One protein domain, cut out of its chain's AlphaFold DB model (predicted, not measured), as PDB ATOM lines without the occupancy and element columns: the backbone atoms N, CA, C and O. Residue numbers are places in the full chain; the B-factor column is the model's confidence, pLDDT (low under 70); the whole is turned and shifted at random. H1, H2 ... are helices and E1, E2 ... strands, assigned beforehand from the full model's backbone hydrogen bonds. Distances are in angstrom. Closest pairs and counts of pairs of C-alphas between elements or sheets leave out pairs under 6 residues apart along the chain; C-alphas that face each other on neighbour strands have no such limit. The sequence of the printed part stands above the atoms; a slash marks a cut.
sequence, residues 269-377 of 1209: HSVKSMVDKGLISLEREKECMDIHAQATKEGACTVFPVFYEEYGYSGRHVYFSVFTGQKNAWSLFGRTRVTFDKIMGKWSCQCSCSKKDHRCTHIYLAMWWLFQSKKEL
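This is residues 269 to 377 of the 1209 residues of an uncharacterized protein of Astyanax mexicanus (UniProt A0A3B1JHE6). A twisted four-stranded sheet has one helix, H5, packed slantwise over one face, and a helical hairpin, H1 and H2, packs on H5, with H2 across one end of the sheet. The 109 printed residues hold named elements in the order H1 H2 E1 H3 E2 E3 E4 H4 H5, five helices and four strands; the sheet, E1 E2 E3 E4, is antiparallel. The class is mixed, in two layers. The whole is compact, radius of gyration of the C-alphas 13.6 A, spanning 35 by 35 by 30 A.

Start at H1, residues 269 to 276; it touches H2, residues 282 to 297, at a shallow tilt of 16 degrees, opposite ways, closest C-alphas Val 275 and Leu 282, 6.6 A. H2 only grazes the sheet, with residues 291 to 295. Next, E1, residues 303 to 306, pairs with E2, residues 317 to 323: N 304 and O 321, 2.8 A. E2, E3, residues 335 to 341, and E4, residues 346 to 349, form a meander, each strand the antiparallel neighbour of the one before: N 320 and O 338, 2.8 A; N 339 and O 348, 2.8 A. H3, residues 308 to 311, and H4, residues 352 to 355, only graze the sheet. H5, residues 361 to 373, lies over E2 and E3, height 8.6 A. H5 touches H2 about perpendicular, 81 degrees, closest C-alphas Leu 365 and Cys 288, 6.1 A, and H1 at Trp 368 and Val 271, 6.1 A. In H1, H2 and H5 every O i to N i+4 pair is within hydrogen-bond range.

Find C-alpha 269 at (117.736, 59.887, 116.198), where H1 begins. H2 runs 22.5 A, E2 19.4 A, E3 19.9 A; H5 runs 18.5 A to C-alpha 373 at (114.468, 71.774, 120.326).

The C-alphas of Glu 283 and Gly 312, farthest apart, are 38.6 A apart. The printed part has no cut; the long link is E2 to E3. Confidence is low at residues 352 to 358, among others.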
ATOM      1  N   HIS A 269     116.731  59.455 117.177       88.69
ATOM      2  CA  HIS A 269     117.736  59.887 116.198       88.69
ATOM      3  C   HIS A 269     118.585  61.072 116.698       88.69
ATOM      4  O   HIS A 269     119.737  61.212 116.296       88.69
ATOM      5  N   SER A 270     118.043  61.912 117.588       86.62
ATOM      6  CA  SER A 270     118.758  63.068 118.135       86.62
ATOM      7  C   SER A 270     119.838  62.644 119.133       86.62
ATOM      8  O   SER A 270     120.947  63.161 119.047       86.62
ATOM      9  N   VAL A 271     119.581  61.663 120.013       85.25
ATOM     10  CA  VAL A 271     120.629  61.144 120.919       85.25
ATOM     11  C   VAL A 271     121.694  60.357 120.160       85.25
ATOM     12  O   VAL A 271     122.875  60.536 120.435       85.25
ATOM     13  N   LYS A 272     121.310  59.601 119.124       84.94
ATOM     14  CA  LYS A 272     122.275  58.953 118.221       84.94
ATOM     15  C   LYS A 272     123.181  59.980 117.539       84.94
ATOM     16  O   LYS A 272     124.397  59.856 117.588       84.94
ATOM     17  N   SER A 273     122.609  61.073 117.026       80.81
ATOM     18  CA  SER A 273     123.395  62.179 116.462       80.81
ATOM     19  C   SER A 273     124.302  62.857 117.498       80.81
ATOM     20  O   SER A 273     125.390  63.319 117.155       80.81
ATOM     21  N   MET A 274     123.895  62.917 118.769       82.19
ATOM     22  CA  MET A 274     124.760  63.398 119.849       82.19
ATOM     23  C   MET A 274     125.938  62.451 120.108       82.19
ATOM     24  O   MET A 274     127.035  62.944 120.362       82.19
ATOM     25  N   VAL A 275     125.748  61.130 120.009       79.31
ATOM     26  CA  VAL A 275     126.836  60.135 120.100       79.31
ATOM     27  C   VAL A 275     127.802  60.279 118.926       79.31
ATOM     28  O   VAL A 275     129.018  60.348 119.133       79.31
ATOM     29  N   ASP A 276     127.270  60.405 117.707       72.25
ATOM     30  CA  ASP A 276     128.064  60.598 116.486       72.25
ATOM     31  C   ASP A 276     128.936  61.859 116.579       72.25
ATOM     32  O   ASP A 276     130.091  61.865 116.158       72.25
ATOM     33  N   LYS A 277     128.402  62.919 117.200       70.81
ATOM     34  CA  LYS A 277     129.098  64.192 117.449       70.81
ATOM     35  C   LYS A 277     129.966  64.203 118.711       70.81
ATOM     36  O   LYS A 277     130.527  65.242 119.040       70.81
ATOM     37  N   GLY A 278     130.067  63.084 119.431       67.19
ATOM     38  CA  GLY A 278     130.880  62.967 120.644       67.19
ATOM     39  C   GLY A 278     130.368  63.774 121.846       67.19
ATOM     40  O   GLY A 278     131.136  64.042 122.762       67.19
ATOM     41  N   LEU A 279     129.092  64.170 121.859       73.81
ATOM     42  CA  LEU A 279     128.474  64.942 122.947       73.81
ATOM     43  C   LEU A 279     127.994  64.063 124.116       73.81
ATOM     44  O   LEU A 279     127.709  64.584 125.195       73.81
ATOM     45  N   ILE A 280     127.849  62.755 123.891       78.31
ATOM     46  CA  ILE A 280     127.422  61.748 124.870       78.31
ATOM     47  C   ILE A 280     128.067  60.394 124.524       78.31
ATOM     48  O   ILE A 280     128.263  60.085 123.349       78.31
ATOM     49  N   SER A 281     128.432  59.596 125.532       79.38
ATOM     50  CA  SER A 281     128.999  58.253 125.335       79.38
ATOM     51  C   SER A 281     127.921  57.214 124.993       79.38
ATOM     52  O   SER A 281     126.750  57.408 125.313       79.38
ATOM     53  N   LEU A 282     128.317  56.081 124.400       77.69
ATOM     54  CA  LEU A 282     127.416  54.948 124.111       77.69
ATOM     55  C   LEU A 282     126.766  54.373 125.384       77.69
ATOM     56  O   LEU A 282     125.597  53.995 125.383       77.69
ATOM     57  N   GLU A 283     127.508  54.333 126.494       81.94
ATOM     58  CA  GLU A 283     126.973  53.913 127.795       81.94
ATOM     59  C   GLU A 283     125.900  54.894 128.287       81.94
ATOM     60  O   GLU A 283     124.808  54.492 128.690       81.94
ATOM     61  N   ARG A 284     126.170  56.199 128.178       84.44
ATOM     62  CA  ARG A 284     125.258  57.249 128.637       84.44
ATOM     63  C   ARG A 284     124.050  57.434 127.716       84.44
ATOM     64  O   ARG A 284     122.986  57.823 128.192       84.44
ATOM     65  N   GLU A 285     124.182  57.125 126.427       88.44
ATOM     66  CA  GLU A 285     123.059  56.973 125.497       88.44
ATOM     67  C   GLU A 285     122.091  55.905 126.011       88.44
ATOM     68  O   GLU A 285     120.900  56.188 126.156       88.44
ATOM     69  N   LYS A 286     122.602  54.713 126.343       88.50
ATOM     70  CA  LYS A 286     121.785  53.604 126.842       88.50
ATOM     71  C   LYS A 286     121.040  53.981 128.124       88.50
ATOM     72  O   LYS A 286     119.827  53.818 128.188       88.50
ATOM     73  N   GLU A 287     121.726  54.578 129.098       88.81
ATOM     74  CA  GLU A 287     121.081  55.039 130.335       88.81
ATOM     75  C   GLU A 287     119.994  56.103 130.085       88.81
ATOM     76  O   GLU A 287     118.928  56.073 130.702       88.81
ATOM     77  N   CYS A 288     120.242  57.058 129.179       90.50
ATOM     78  CA  CYS A 288     119.243  58.054 128.788       90.50
ATOM     79  C   CYS A 288     118.024  57.398 128.123       90.50
ATOM     80  O   CYS A 288     116.891  57.800 128.394       90.50
ATOM     81  N   MET A 289     118.241  56.393 127.270       91.19
ATOM     82  CA  MET A 289     117.165  55.632 126.633       91.19
ATOM     83  C   MET A 289     116.348  54.834 127.650       91.19
ATOM     84  O   MET A 289     115.123  54.848 127.560       91.19
ATOM     85  N   ASP A 290     116.990  54.216 128.642       91.88
ATOM     86  CA  ASP A 290     116.308  53.448 129.688       91.88
ATOM     87  C   ASP A 290     115.380  54.349 130.526       91.88
ATOM     88  O   ASP A 290     114.202  54.031 130.719       91.88
ATOM     89  N   ILE A 291     115.862  55.525 130.953       90.44
ATOM     90  CA  ILE A 291     115.040  56.498 131.698       90.44
ATOM     91  C   ILE A 291     113.908  57.052 130.821       90.44
ATOM     92  O   ILE A 291     112.782  57.224 131.295       90.44
ATOM     93  N   HIS A 292     114.172  57.327 129.540       92.75
ATOM     94  CA  HIS A 292     113.149  57.793 128.603       92.75
ATOM     95  C   HIS A 292     112.059  56.735 128.361       92.75
ATOM     96  O   HIS A 292     110.868  57.063 128.383       92.75
ATOM     97  N   ALA A 293     112.443  55.466 128.204       90.75
ATOM     98  CA  ALA A 293     111.517  54.349 128.052       90.75
ATOM     99  C   ALA A 293     110.664  54.157 129.313       90.75
ATOM    100  O   ALA A 293     109.450  53.967 129.211       90.75
ATOM    101  N   GLN A 294     111.269  54.274 130.500       91.19
ATOM    102  CA  GLN A 294     110.539  54.204 131.765       91.19
ATOM    103  C   GLN A 294     109.526  55.349 131.907       91.19
ATOM    104  O   GLN A 294     108.368  55.092 132.224       91.19
ATOM    105  N   ALA A 295     109.929  56.592 131.629       89.31
ATOM    106  CA  ALA A 295     109.029  57.745 131.675       89.31
ATOM    107  C   ALA A 295     107.829  57.562 130.728       89.31
ATOM    108  O   ALA A 295     106.687  57.749 131.136       89.31
ATOM    109  N   THR A 296     108.091  57.101 129.499       88.12
ATOM    110  CA  THR A 296     107.057  56.817 128.488       88.12
ATOM    111  C   THR A 296     106.085  55.733 128.958       88.12
ATOM    112  O   THR A 296     104.877  55.880 128.805       88.12
ATOM    113  N   LYS A 297     106.594  54.661 129.580       88.12
ATOM    114  CA  LYS A 297     105.766  53.588 130.152       88.12
ATOM    115  C   LYS A 297     104.875  54.084 131.295       88.12
ATOM    116  O   LYS A 297     103.773  53.578 131.463       88.12
ATOM    117  N   GLU A 298     105.358  55.043 132.078       84.56
ATOM    118  CA  GLU A 298     104.633  55.647 133.202       84.56
ATOM    119  C   GLU A 298     103.758  56.849 132.801       84.56
ATOM    120  O   GLU A 298     103.292  57.556 133.688       84.56
ATOM    121  N   GLY A 299     103.574  57.119 131.500       82.94
ATOM    122  CA  GLY A 299     102.768  58.252 131.024       82.94
ATOM    123  C   GLY A 299     103.345  59.631 131.374       82.94
ATOM    124  O   GLY A 299     102.667  60.646 131.234       82.94
ATOM    125  N   ALA A 300     104.603  59.696 131.821       85.44
ATOM    126  CA  ALA A 300     105.238  60.912 132.310       85.44
ATOM    127  C   ALA A 300     106.169  61.529 131.257       85.44
ATOM    128  O   ALA A 300     106.930  60.835 130.576       85.44
ATOM    129  N   CYS A 301     106.204  62.863 131.173       88.38
ATOM    130  CA  CYS A 301     107.197  63.527 130.331       88.38
ATOM    131  C   CYS A 301     108.615  63.253 130.868       88.38
ATOM    132  O   CYS A 301     108.858  63.287 132.077       88.38
ATOM    133  N   THR A 302     109.589  62.993 129.991       91.44
ATOM    134  CA  THR A 302     110.975  62.722 130.427       91.44
ATOM    135  C   THR A 302     111.688  63.996 130.879       91.44
ATOM    136  O   THR A 302     112.363  64.009 131.908       91.44
ATOM    137  N   VAL A 303     111.512  65.093 130.139       93.00
ATOM    138  CA  VAL A 303     112.126  66.397 130.414       93.00
ATOM    139  C   VAL A 303     111.083  67.480 130.199       93.00
ATOM    140  O   VAL A 303     110.448  67.531 129.151       93.00
ATOM    141  N   PHE A 304     110.934  68.359 131.184       92.56
ATOM    142  CA  PHE A 304     110.079  69.535 131.102       92.56
ATOM    143  C   PHE A 304     110.943  70.797 131.240       92.56
ATOM    144  O   PHE A 304     111.486  71.041 132.323       92.56
ATOM    145  N   PRO A 305     111.138  71.574 130.164       91.44
ATOM    146  CA  PRO A 305     111.956  72.780 130.177       91.44
ATOM    147  C   PRO A 305     111.176  73.982 130.724       91.44
ATOM    148  O   PRO A 305     109.978  74.126 130.500       91.44
ATOM    149  N   VAL A 306     111.875  74.887 131.404       88.75
ATOM    150  CA  VAL A 306     111.312  76.112 131.978       88.75
ATOM    151  C   VAL A 306     112.177  77.308 131.610       88.75
ATOM    152  O   VAL A 306     113.310  77.464 132.077       88.75
ATOM    153  N   PHE A 307     111.598  78.176 130.783       86.88
ATOM    154  CA  PHE A 307     112.195  79.415 130.301       86.88
ATOM    155  C   PHE A 307     111.548  80.607 131.007       86.88
ATOM    156  O   PHE A 307     110.588  81.200 130.525       86.88
ATOM    157  N   TYR A 308     112.082  81.002 132.166       83.19
ATOM    158  CA  TYR A 308     111.531  82.143 132.907       83.19
ATOM    159  C   TYR A 308     111.622  83.483 132.143       83.19
ATOM    160  O   TYR A 308     110.895  84.419 132.469       83.19
ATOM    161  N   GLU A 309     112.464  83.581 131.108       78.75
ATOM    162  CA  GLU A 309     112.520  84.739 130.199       78.75
ATOM    163  C   GLU A 309     111.216  84.973 129.429       78.75
ATOM    164  O   GLU A 309     110.837  86.122 129.215       78.75
ATOM    165  N   GLU A 310     110.472  83.910 129.109       80.00
ATOM    166  CA  GLU A 310     109.152  83.998 128.463       80.00
ATOM    167  C   GLU A 310     108.122  84.659 129.399       80.00
ATOM    168  O   GLU A 310     107.161  85.289 128.964       80.00
ATOM    169  N   TYR A 311     108.400  84.624 130.704       73.62
ATOM    170  CA  TYR A 311     107.645  85.288 131.764       73.62
ATOM    171  C   TYR A 311     108.313  86.597 132.217       73.62
ATOM    172  O   TYR A 311     107.957  87.168 133.248       73.62
ATOM    173  N   GLY A 312     109.272  87.096 131.425       63.69
ATOM    174  CA  GLY A 312     109.989  88.357 131.589       63.69
ATOM    175  C   GLY A 312     110.865  88.453 132.839       63.69
ATOM    176  O   GLY A 312     111.013  89.542 133.403       63.69
ATOM    177  N   TYR A 313     111.430  87.321 133.258       75.50
ATOM    178  CA  TYR A 313     112.528  87.238 134.221       75.50
ATOM    179  C   TYR A 313     113.878  87.059 133.502       75.50
ATOM    180  O   TYR A 313     113.946  87.001 132.277       75.50
ATOM    181  N   SER A 314     114.981  86.988 134.257       74.62
ATOM    182  CA  SER A 314     116.320  86.800 133.678       74.62
ATOM    183  C   SER A 314     116.409  85.512 132.851       74.62
ATOM    184  O   SER A 314     116.166  84.425 133.373       74.62
ATOM    185  N   GLY A 315     116.835  85.637 131.593       73.69
ATOM    186  CA  GLY A 315     117.098  84.515 130.685       73.69
ATOM    187  C   GLY A 315     118.462  83.853 130.852       73.69
ATOM    188  O   GLY A 315     118.800  82.966 130.073       73.69
ATOM    189  N   ARG A 316     119.253  84.255 131.860       82.94
ATOM    190  CA  ARG A 316     120.587  83.686 132.105       82.94
ATOM    191  C   ARG A 316     120.535  82.180 132.357       82.94
ATOM    192  O   ARG A 316     121.414  81.470 131.897       82.94
ATOM    193  N   HIS A 317     119.529  81.697 133.081       86.50
ATOM    194  CA  HIS A 317     119.417  80.283 133.435       86.50
ATOM    195  C   HIS A 317     118.196  79.650 132.767       86.50
ATOM    196  O   HIS A 317     117.094  80.194 132.852       86.50
ATOM    197  N   VAL A 318     118.388  78.477 132.166       88.94
ATOM    198  CA  VAL A 318     117.312  77.563 131.766       88.94
ATOM    199  C   VAL A 318     117.205  76.474 132.816       88.94
ATOM    200  O   VAL A 318     118.214  75.902 133.231       88.94
ATOM    201  N   TYR A 319     115.987  76.178 133.247       92.25
ATOM    202  CA  TYR A 319     115.741  75.101 134.193       92.25
ATOM    203  C   TYR A 319     115.033  73.950 133.498       92.25
ATOM    204  O   TYR A 319     114.237  74.157 132.590       92.25
ATOM    205  N   PHE A 320     115.306  72.734 133.948       93.25
ATOM    206  CA  PHE A 320     114.652  71.530 133.467       93.25
ATOM    207  C   PHE A 320     114.199  70.716 134.666       93.25
ATOM    208  O   PHE A 320     114.960  70.492 135.608       93.25
ATOM    209  N   SER A 321     112.958  70.263 134.627       93.50
ATOM    210  CA  SER A 321     112.452  69.241 135.526       93.50
ATOM    211  C   SER A 321     112.599  67.907 134.788       93.50
ATOM    212  O   SER A 321     112.022  67.731 133.712       93.50
ATOM    213  N   VAL A 322     113.410  66.992 135.318       93.62
ATOM    214  CA  VAL A 322     113.802  65.736 134.655       93.62
ATOM    215  C   VAL A 322     113.273  64.549 135.447       93.62
ATOM    216  O   VAL A 322     113.441  64.493 136.666       93.62
ATOM    217  N   PHE A 323     112.639  63.605 134.757       92.50
ATOM    218  CA  PHE A 323     112.160  62.358 135.341       92.50
ATOM    219  C   PHE A 323     113.333  61.490 135.819       92.50
ATOM    220  O   PHE A 323     114.350  61.383 135.138       92.50
ATOM    221  N   THR A 324     113.196  60.885 137.000       87.06
ATOM    222  CA  THR A 324     114.263  60.073 137.622       87.06
ATOM    223  C   THR A 324     113.852  58.629 137.894       87.06
ATOM    224  O   THR A 324     114.712  57.809 138.187       87.06
ATOM    225  N   GLY A 325     112.549  58.318 137.873       74.88
ATOM    226  CA  GLY A 325     112.020  56.989 138.211       74.88
ATOM    227  C   GLY A 325     112.231  56.542 139.666       74.88
ATOM    228  O   GLY A 325     111.772  55.468 140.039       74.88
ATOM    229  N   GLN A 326     112.899  57.345 140.507       76.19
ATOM    230  CA  GLN A 326     113.256  56.999 141.886       76.19
ATOM    231  C   GLN A 326     112.878  58.119 142.861       76.19
ATOM    232  O   GLN A 326     113.128  59.296 142.596       76.19
ATOM    233  N   LYS A 327     112.324  57.751 144.024       76.19
ATOM    234  CA  LYS A 327     112.057  58.687 145.125       76.19
ATOM    235  C   LYS A 327     113.250  58.720 146.078       76.19
ATOM    236  O   LYS A 327     113.509  57.749 146.776       76.19
ATOM    237  N   ASN A 328     113.959  59.846 146.104       73.31
ATOM    238  CA  ASN A 328     115.132  60.091 146.952       73.31
ATOM    239  C   ASN A 328     114.998  61.455 147.652       73.31
ATOM    240  O   ASN A 328     114.197  62.286 147.231       73.31
ATOM    241  N   ALA A 329     115.832  61.756 148.656       63.84
ATOM    242  CA  ALA A 329     115.806  63.060 149.347       63.84
ATOM    243  C   ALA A 329     116.002  64.277 148.408       63.84
ATOM    244  O   ALA A 329     115.566  65.380 148.712       63.84
ATOM    245  N   TRP A 330     116.643  64.077 147.252       70.62
ATOM    246  CA  TRP A 330     116.852  65.086 146.203       70.62
ATOM    247  C   TRP A 330     115.861  64.976 145.024       70.62
ATOM    248  O   TRP A 330     115.947  65.766 144.088       70.62
ATOM    249  N   SER A 331     114.949  64.000 145.059       79.50
ATOM    250  CA  SER A 331     113.915  63.713 144.051       79.50
ATOM    251  C   SER A 331     112.653  63.203 144.760       79.50
ATOM    252  O   SER A 331     112.269  62.038 144.648       79.50
ATOM    253  N   LEU A 332     112.041  64.060 145.584       80.94
ATOM    254  CA  LEU A 332     110.928  63.678 146.469       80.94
ATOM    255  C   LEU A 332     109.705  63.157 145.695       80.94
ATOM    256  O   LEU A 332     109.061  62.197 146.112       80.94
ATOM    257  N   PHE A 333     109.428  63.751 144.534       87.06
ATOM    258  CA  PHE A 333     108.290  63.397 143.677       87.06
ATOM    259  C   PHE A 333     108.719  62.640 142.410       87.06
ATOM    260  O   PHE A 333     108.028  62.676 141.400       87.06
ATOM    261  N   GLY A 334     109.881  61.972 142.435       86.75
ATOM    262  CA  GLY A 334     110.387  61.198 141.293       86.75
ATOM    263  C   GLY A 334     110.934  62.047 140.139       86.75
ATOM    264  O   GLY A 334     111.255  61.505 139.076       86.75
ATOM    265  N   ARG A 335     111.089  63.362 140.339       90.56
ATOM    266  CA  ARG A 335     111.706  64.297 139.389       90.56
ATOM    267  C   ARG A 335     112.782  65.135 140.079       90.56
ATOM    268  O   ARG A 335     112.635  65.521 141.237       90.56
ATOM    269  N   THR A 336     113.850  65.443 139.347       91.75
ATOM    270  CA  THR A 336     114.965  66.285 139.806       91.75
ATOM    271  C   THR A 336     115.064  67.556 138.977       91.75
ATOM    272  O   THR A 336     114.745  67.573 137.787       91.75
ATOM    273  N   ARG A 337     115.575  68.629 139.584       91.69
ATOM    274  CA  ARG A 337     115.916  69.856 138.862       91.69
ATOM    275  C   ARG A 337     117.305  69.750 138.224       91.69
ATOM    276  O   ARG A 337     118.282  69.393 138.889       91.69
ATOM    277  N   VAL A 338     117.396  70.144 136.959       92.19
ATOM    278  CA  VAL A 338     118.632  70.427 136.214       92.19
ATOM    279  C   VAL A 338     118.636  71.904 135.807       92.19
ATOM    280  O   VAL A 338     117.587  72.505 135.589       92.19
ATOM    281  N   THR A 339     119.803  72.540 135.773       91.06
ATOM    282  CA  THR A 339     119.966  73.965 135.450       91.06
ATOM    283  C   THR A 339     121.110  74.150 134.463       91.06
ATOM    284  O   THR A 339     122.181  73.575 134.657       91.06
ATOM    285  N   PHE A 340     120.883  74.973 133.441       88.31
ATOM    286  CA  PHE A 340     121.867  75.383 132.444       88.31
ATOM    287  C   PHE A 340     122.042  76.905 132.484       88.31
ATOM    288  O   PHE A 340     121.077  77.640 132.274       88.31
ATOM    289  N   ASP A 341     123.249  77.387 132.777       84.38
ATOM    290  CA  ASP A 341     123.601  78.808 132.672       84.38
ATOM    291  C   ASP A 341     124.010  79.115 131.224       84.38
ATOM    292  O   ASP A 341     125.067  78.677 130.775       84.38
ATOM    293  N   LYS A 342     123.182  79.872 130.494       79.31
ATOM    294  CA  LYS A 342     123.414  80.257 129.092       79.31
ATOM    295  C   LYS A 342     124.635  81.163 128.910       79.31
ATOM    296  O   LYS A 342     125.166  81.224 127.809       79.31
ATOM    297  N   ILE A 343     125.049  81.899 129.949       74.06
ATOM    298  CA  ILE A 343     126.203  82.809 129.885       74.06
ATOM    299  C   ILE A 343     127.490  82.035 130.154       74.06
ATOM    300  O   ILE A 343     128.464  82.194 129.430       74.06
ATOM    301  N   MET A 344     127.493  81.199 131.195       63.84
ATOM    302  CA  MET A 344     128.682  80.433 131.588       63.84
ATOM    303  C   MET A 344     128.816  79.085 130.863       63.84
ATOM    304  O   MET A 344     129.821  78.403 131.024       63.84
ATOM    305  N   GLY A 345     127.788  78.634 130.138       71.56
ATOM    306  CA  GLY A 345     127.741  77.298 129.533       71.56
ATOM    307  C   GLY A 345     127.718  76.145 130.552       71.56
ATOM    308  O   GLY A 345     127.981  74.993 130.198       71.56
ATOM    309  N   LYS A 346     127.426  76.431 131.829       79.50
ATOM    310  CA  LYS A 346     127.579  75.487 132.948       79.50
ATOM    311  C   LYS A 346     126.283  74.735 133.245       79.50
ATOM    312  O   LYS A 346     125.212  75.332 133.350       79.50
ATOM    313  N   TRP A 347     126.401  73.422 133.451       85.25
ATOM    314  CA  TRP A 347     125.301  72.535 133.838       85.25
ATOM    315  C   TRP A 347     125.384  72.165 135.319       85.25
ATOM    316  O   TRP A 347     126.465  71.922 135.849       85.25
ATOM    317  N   SER A 348     124.238  72.079 135.990       85.44
ATOM    318  CA  SER A 348     124.144  71.593 137.371       85.44
ATOM    319  C   SER A 348     122.864  70.787 137.594       85.44
ATOM    320  O   SER A 348     121.851  71.013 136.936       85.44
ATOM    321  N   CYS A 349     122.904  69.824 138.517       87.19
ATOM    322  CA  CYS A 349     121.758  68.986 138.881       87.19
ATOM    323  C   CYS A 349     121.666  68.839 140.403       87.19
ATOM    324  O   CYS A 349     122.687  68.824 141.086       87.19
ATOM    325  N   GLN A 350     120.452  68.705 140.937       81.62
ATOM    326  CA  GLN A 350     120.204  68.534 142.373       81.62
ATOM    327  C   GLN A 350     120.568  67.138 142.916       81.62
ATOM    328  O   GLN A 350     120.678  66.965 144.129       81.62
ATOM    329  N   CYS A 351     120.788  66.151 142.042       81.56
ATOM    330  CA  CYS A 351     121.154  64.800 142.462       81.56
ATOM    331  C   CYS A 351     122.546  64.729 143.116       81.56
ATOM    332  O   CYS A 351     123.437  65.529 142.830       81.56
ATOM    333  N   SER A 352     122.760  63.723 143.967       64.56
ATOM    334  CA  SER A 352     124.042  63.480 144.650       64.56
ATOM    335  C   SER A 352     125.206  63.201 143.690       64.56
ATOM    336  O   SER A 352     126.357  63.467 144.036       64.56
ATOM    337  N   CYS A 353     124.917  62.717 142.479       62.44
ATOM    338  CA  CYS A 353     125.918  62.422 141.455       62.44
ATOM    339  C   CYS A 353     126.552  63.682 140.841       62.44
ATOM    340  O   CYS A 353     127.636  63.580 140.283       62.44
ATOM    341  N   SER A 354     125.934  64.866 140.969       55.22
ATOM    342  CA  SER A 354     126.487  66.117 140.416       55.22
ATOM    343  C   SER A 354     127.636  66.711 141.241       55.22
ATOM    344  O   SER A 354     128.331  67.603 140.764       55.22
ATOM    345  N   LYS A 355     127.847  66.222 142.474       48.94
ATOM    346  CA  LYS A 355     128.904  66.686 143.390       48.94
ATOM    347  C   LYS A 355     130.261  66.000 143.166       48.94
ATOM    348  O   LYS A 355     131.213  66.324 143.865       48.94
ATOM    349  N   LYS A 356     130.341  65.034 142.242       41.09
ATOM    350  CA  LYS A 356     131.541  64.243 141.931       41.09
ATOM    351  C   LYS A 356     131.952  64.463 140.469       41.09
ATOM    352  O   LYS A 356     131.654  63.578 139.689       41.09
ATOM    353  N   ASP A 357     132.518  65.615 140.093       43.03
ATOM    354  CA  ASP A 357     133.188  65.961 138.804       43.03
ATOM    355  C   ASP A 357     132.640  65.407 137.449       43.03
ATOM    356  O   ASP A 357     133.248  65.597 136.400       43.03
ATOM    357  N   HIS A 358     131.457  64.790 137.416       56.31
ATOM    358  CA  HIS A 358     130.858  64.095 136.283       56.31
ATOM    359  C   HIS A 358     129.428  64.602 136.065       56.31
ATOM    360  O   HIS A 358     128.638  64.754 137.003       56.31
ATOM    361  N   ARG A 359     129.053  64.829 134.799       73.88
ATOM    362  CA  ARG A 359     127.669  65.155 134.426       73.88
ATOM    363  C   ARG A 359     126.808  63.911 134.626       73.88
ATOM    364  O   ARG A 359     127.078  62.880 134.025       73.88
ATOM    365  N   CYS A 360     125.781  63.976 135.464       87.00
ATOM    366  CA  CYS A 360     124.856  62.856 135.661       87.00
ATOM    367  C   CYS A 360     123.957  62.632 134.430       87.00
ATOM    368  O   CYS A 360     123.707  63.570 133.673       87.00
ATOM    369  N   THR A 361     123.369  61.444 134.284       88.62
ATOM    370  CA  THR A 361     122.419  61.089 133.208       88.62
ATOM    371  C   THR A 361     121.276  62.105 133.062       88.62
ATOM    372  O   THR A 361     120.907  62.469 131.950       88.62
ATOM    373  N   HIS A 362     120.789  62.692 134.167       90.31
ATOM    374  CA  HIS A 362     119.762  63.745 134.130       90.31
ATOM    375  C   HIS A 362     120.193  65.012 133.369       90.31
ATOM    376  O   HIS A 362     119.362  65.666 132.743       90.31
ATOM    377  N   ILE A 363     121.485  65.370 133.414       90.50
ATOM    378  CA  ILE A 363     122.033  66.498 132.647       90.50
ATOM    379  C   ILE A 363     122.008  66.153 131.159       90.50
ATOM    380  O   ILE A 363     121.580  66.980 130.362       90.50
ATOM    381  N   TYR A 364     122.389  64.927 130.792       90.50
ATOM    382  CA  TYR A 364     122.372  64.478 129.400       90.50
ATOM    383  C   TYR A 364     120.955  64.388 128.819       90.50
ATOM    384  O   TYR A 364     120.761  64.774 127.672       90.50
ATOM    385  N   LEU A 365     119.947  63.998 129.607       91.38
ATOM    386  CA  LEU A 365     118.538  64.065 129.193       91.38
ATOM    387  C   LEU A 365     118.096  65.505 128.883       91.38
ATOM    388  O   LEU A 365     117.466  65.760 127.857       91.38
ATOM    389  N   ALA A 366     118.458  66.466 129.738       92.19
ATOM    390  CA  ALA A 366     118.164  67.879 129.500       92.19
ATOM    391  C   ALA A 366     118.937  68.447 128.293       92.19
ATOM    392  O   ALA A 366     118.379  69.217 127.510       92.19
ATOM    393  N   MET A 367     120.195  68.036 128.108       90.06
ATOM    394  CA  MET A 367     121.002  68.366 126.929       90.06
ATOM    395  C   MET A 367     120.405  67.788 125.644       90.06
ATOM    396  O   MET A 367     120.377  68.489 124.640       90.06
ATOM    397  N   TRP A 368     119.898  66.551 125.674       91.69
ATOM    398  CA  TRP A 368     119.231  65.916 124.537       91.69
ATOM    399  C   TRP A 368     117.990  66.699 124.121       91.69
ATOM    400  O   TRP A 368     117.840  67.031 122.945       91.69
ATOM    401  N   TRP A 369     117.165  67.104 125.089       93.00
ATOM    402  CA  TRP A 369     116.025  67.970 124.801       93.00
ATOM    403  C   TRP A 369     116.462  69.288 124.143       93.00
ATOM    404  O   TRP A 369     115.924  69.689 123.112       93.00
ATOM    405  N   LEU A 370     117.483  69.945 124.705       89.81
ATOM    406  CA  LEU A 370     117.977  71.224 124.200       89.81
ATOM    407  C   LEU A 370     118.582  71.100 122.790       89.81
ATOM    408  O   LEU A 370     118.321  71.949 121.944       89.81
ATOM    409  N   PHE A 371     119.324  70.023 122.520       86.94
ATOM    410  CA  PHE A 371     119.937  69.732 121.220       86.94
ATOM    411  C   PHE A 371     118.902  69.555 120.110       86.94
ATOM    412  O   PHE A 371     119.127  69.996 118.986       86.94
ATOM    413  N   GLN A 372     117.764  68.943 120.434       89.19
ATOM    414  CA  GLN A 372     116.666  68.757 119.495       89.19
ATOM    415  C   GLN A 372     115.859  70.042 119.283       89.19
ATOM    416  O   GLN A 372     115.511  70.373 118.153       89.19
ATOM    417  N   SER A 373     115.506  70.737 120.367       83.88
ATOM    418  CA  SER A 373     114.468  71.774 120.326       83.88
ATOM    419  C   SER A 373     114.986  73.205 120.225       83.88
ATOM    420  O   SER A 373     114.241  74.059 119.755       83.88
ATOM    421  N   LYS A 374     116.213  73.487 120.679       82.00
ATOM    422  CA  LYS A 374     116.844  74.819 120.632       82.00
ATOM    423  C   LYS A 374     118.361  74.685 120.466       82.00
ATOM    424  O   LYS A 374     119.137  75.091 121.338       82.00
ATOM    425  N   LYS A 375     118.785  74.051 119.365       74.12
ATOM    426  CA  LYS A 375     120.195  73.752 119.063       74.12
ATOM    427  C   LYS A 375     121.071  75.013 119.092       74.12
ATOM    428  O   LYS A 375     122.218  74.935 119.497       74.12
ATOM    429  N   GLU A 376     120.518  76.169 118.744       70.56
ATOM    430  CA  GLU A 376     121.167  77.482 118.769       70.56
ATOM    431  C   GLU A 376     121.601  77.955 120.167       70.56
ATOM    432  O   GLU A 376     122.505  78.780 120.286       70.56
ATOM    433  N   LEU A 377     120.981  77.439 121.237       69.06
ATOM    434  CA  LEU A 377     121.391  77.724 122.619       69.06
ATOM    435  C   LEU A 377     122.595  76.880 123.057       69.06
ATOM    436  O   LEU A 377     123.236  77.195 124.060       69.06
TER     437      LEU A 377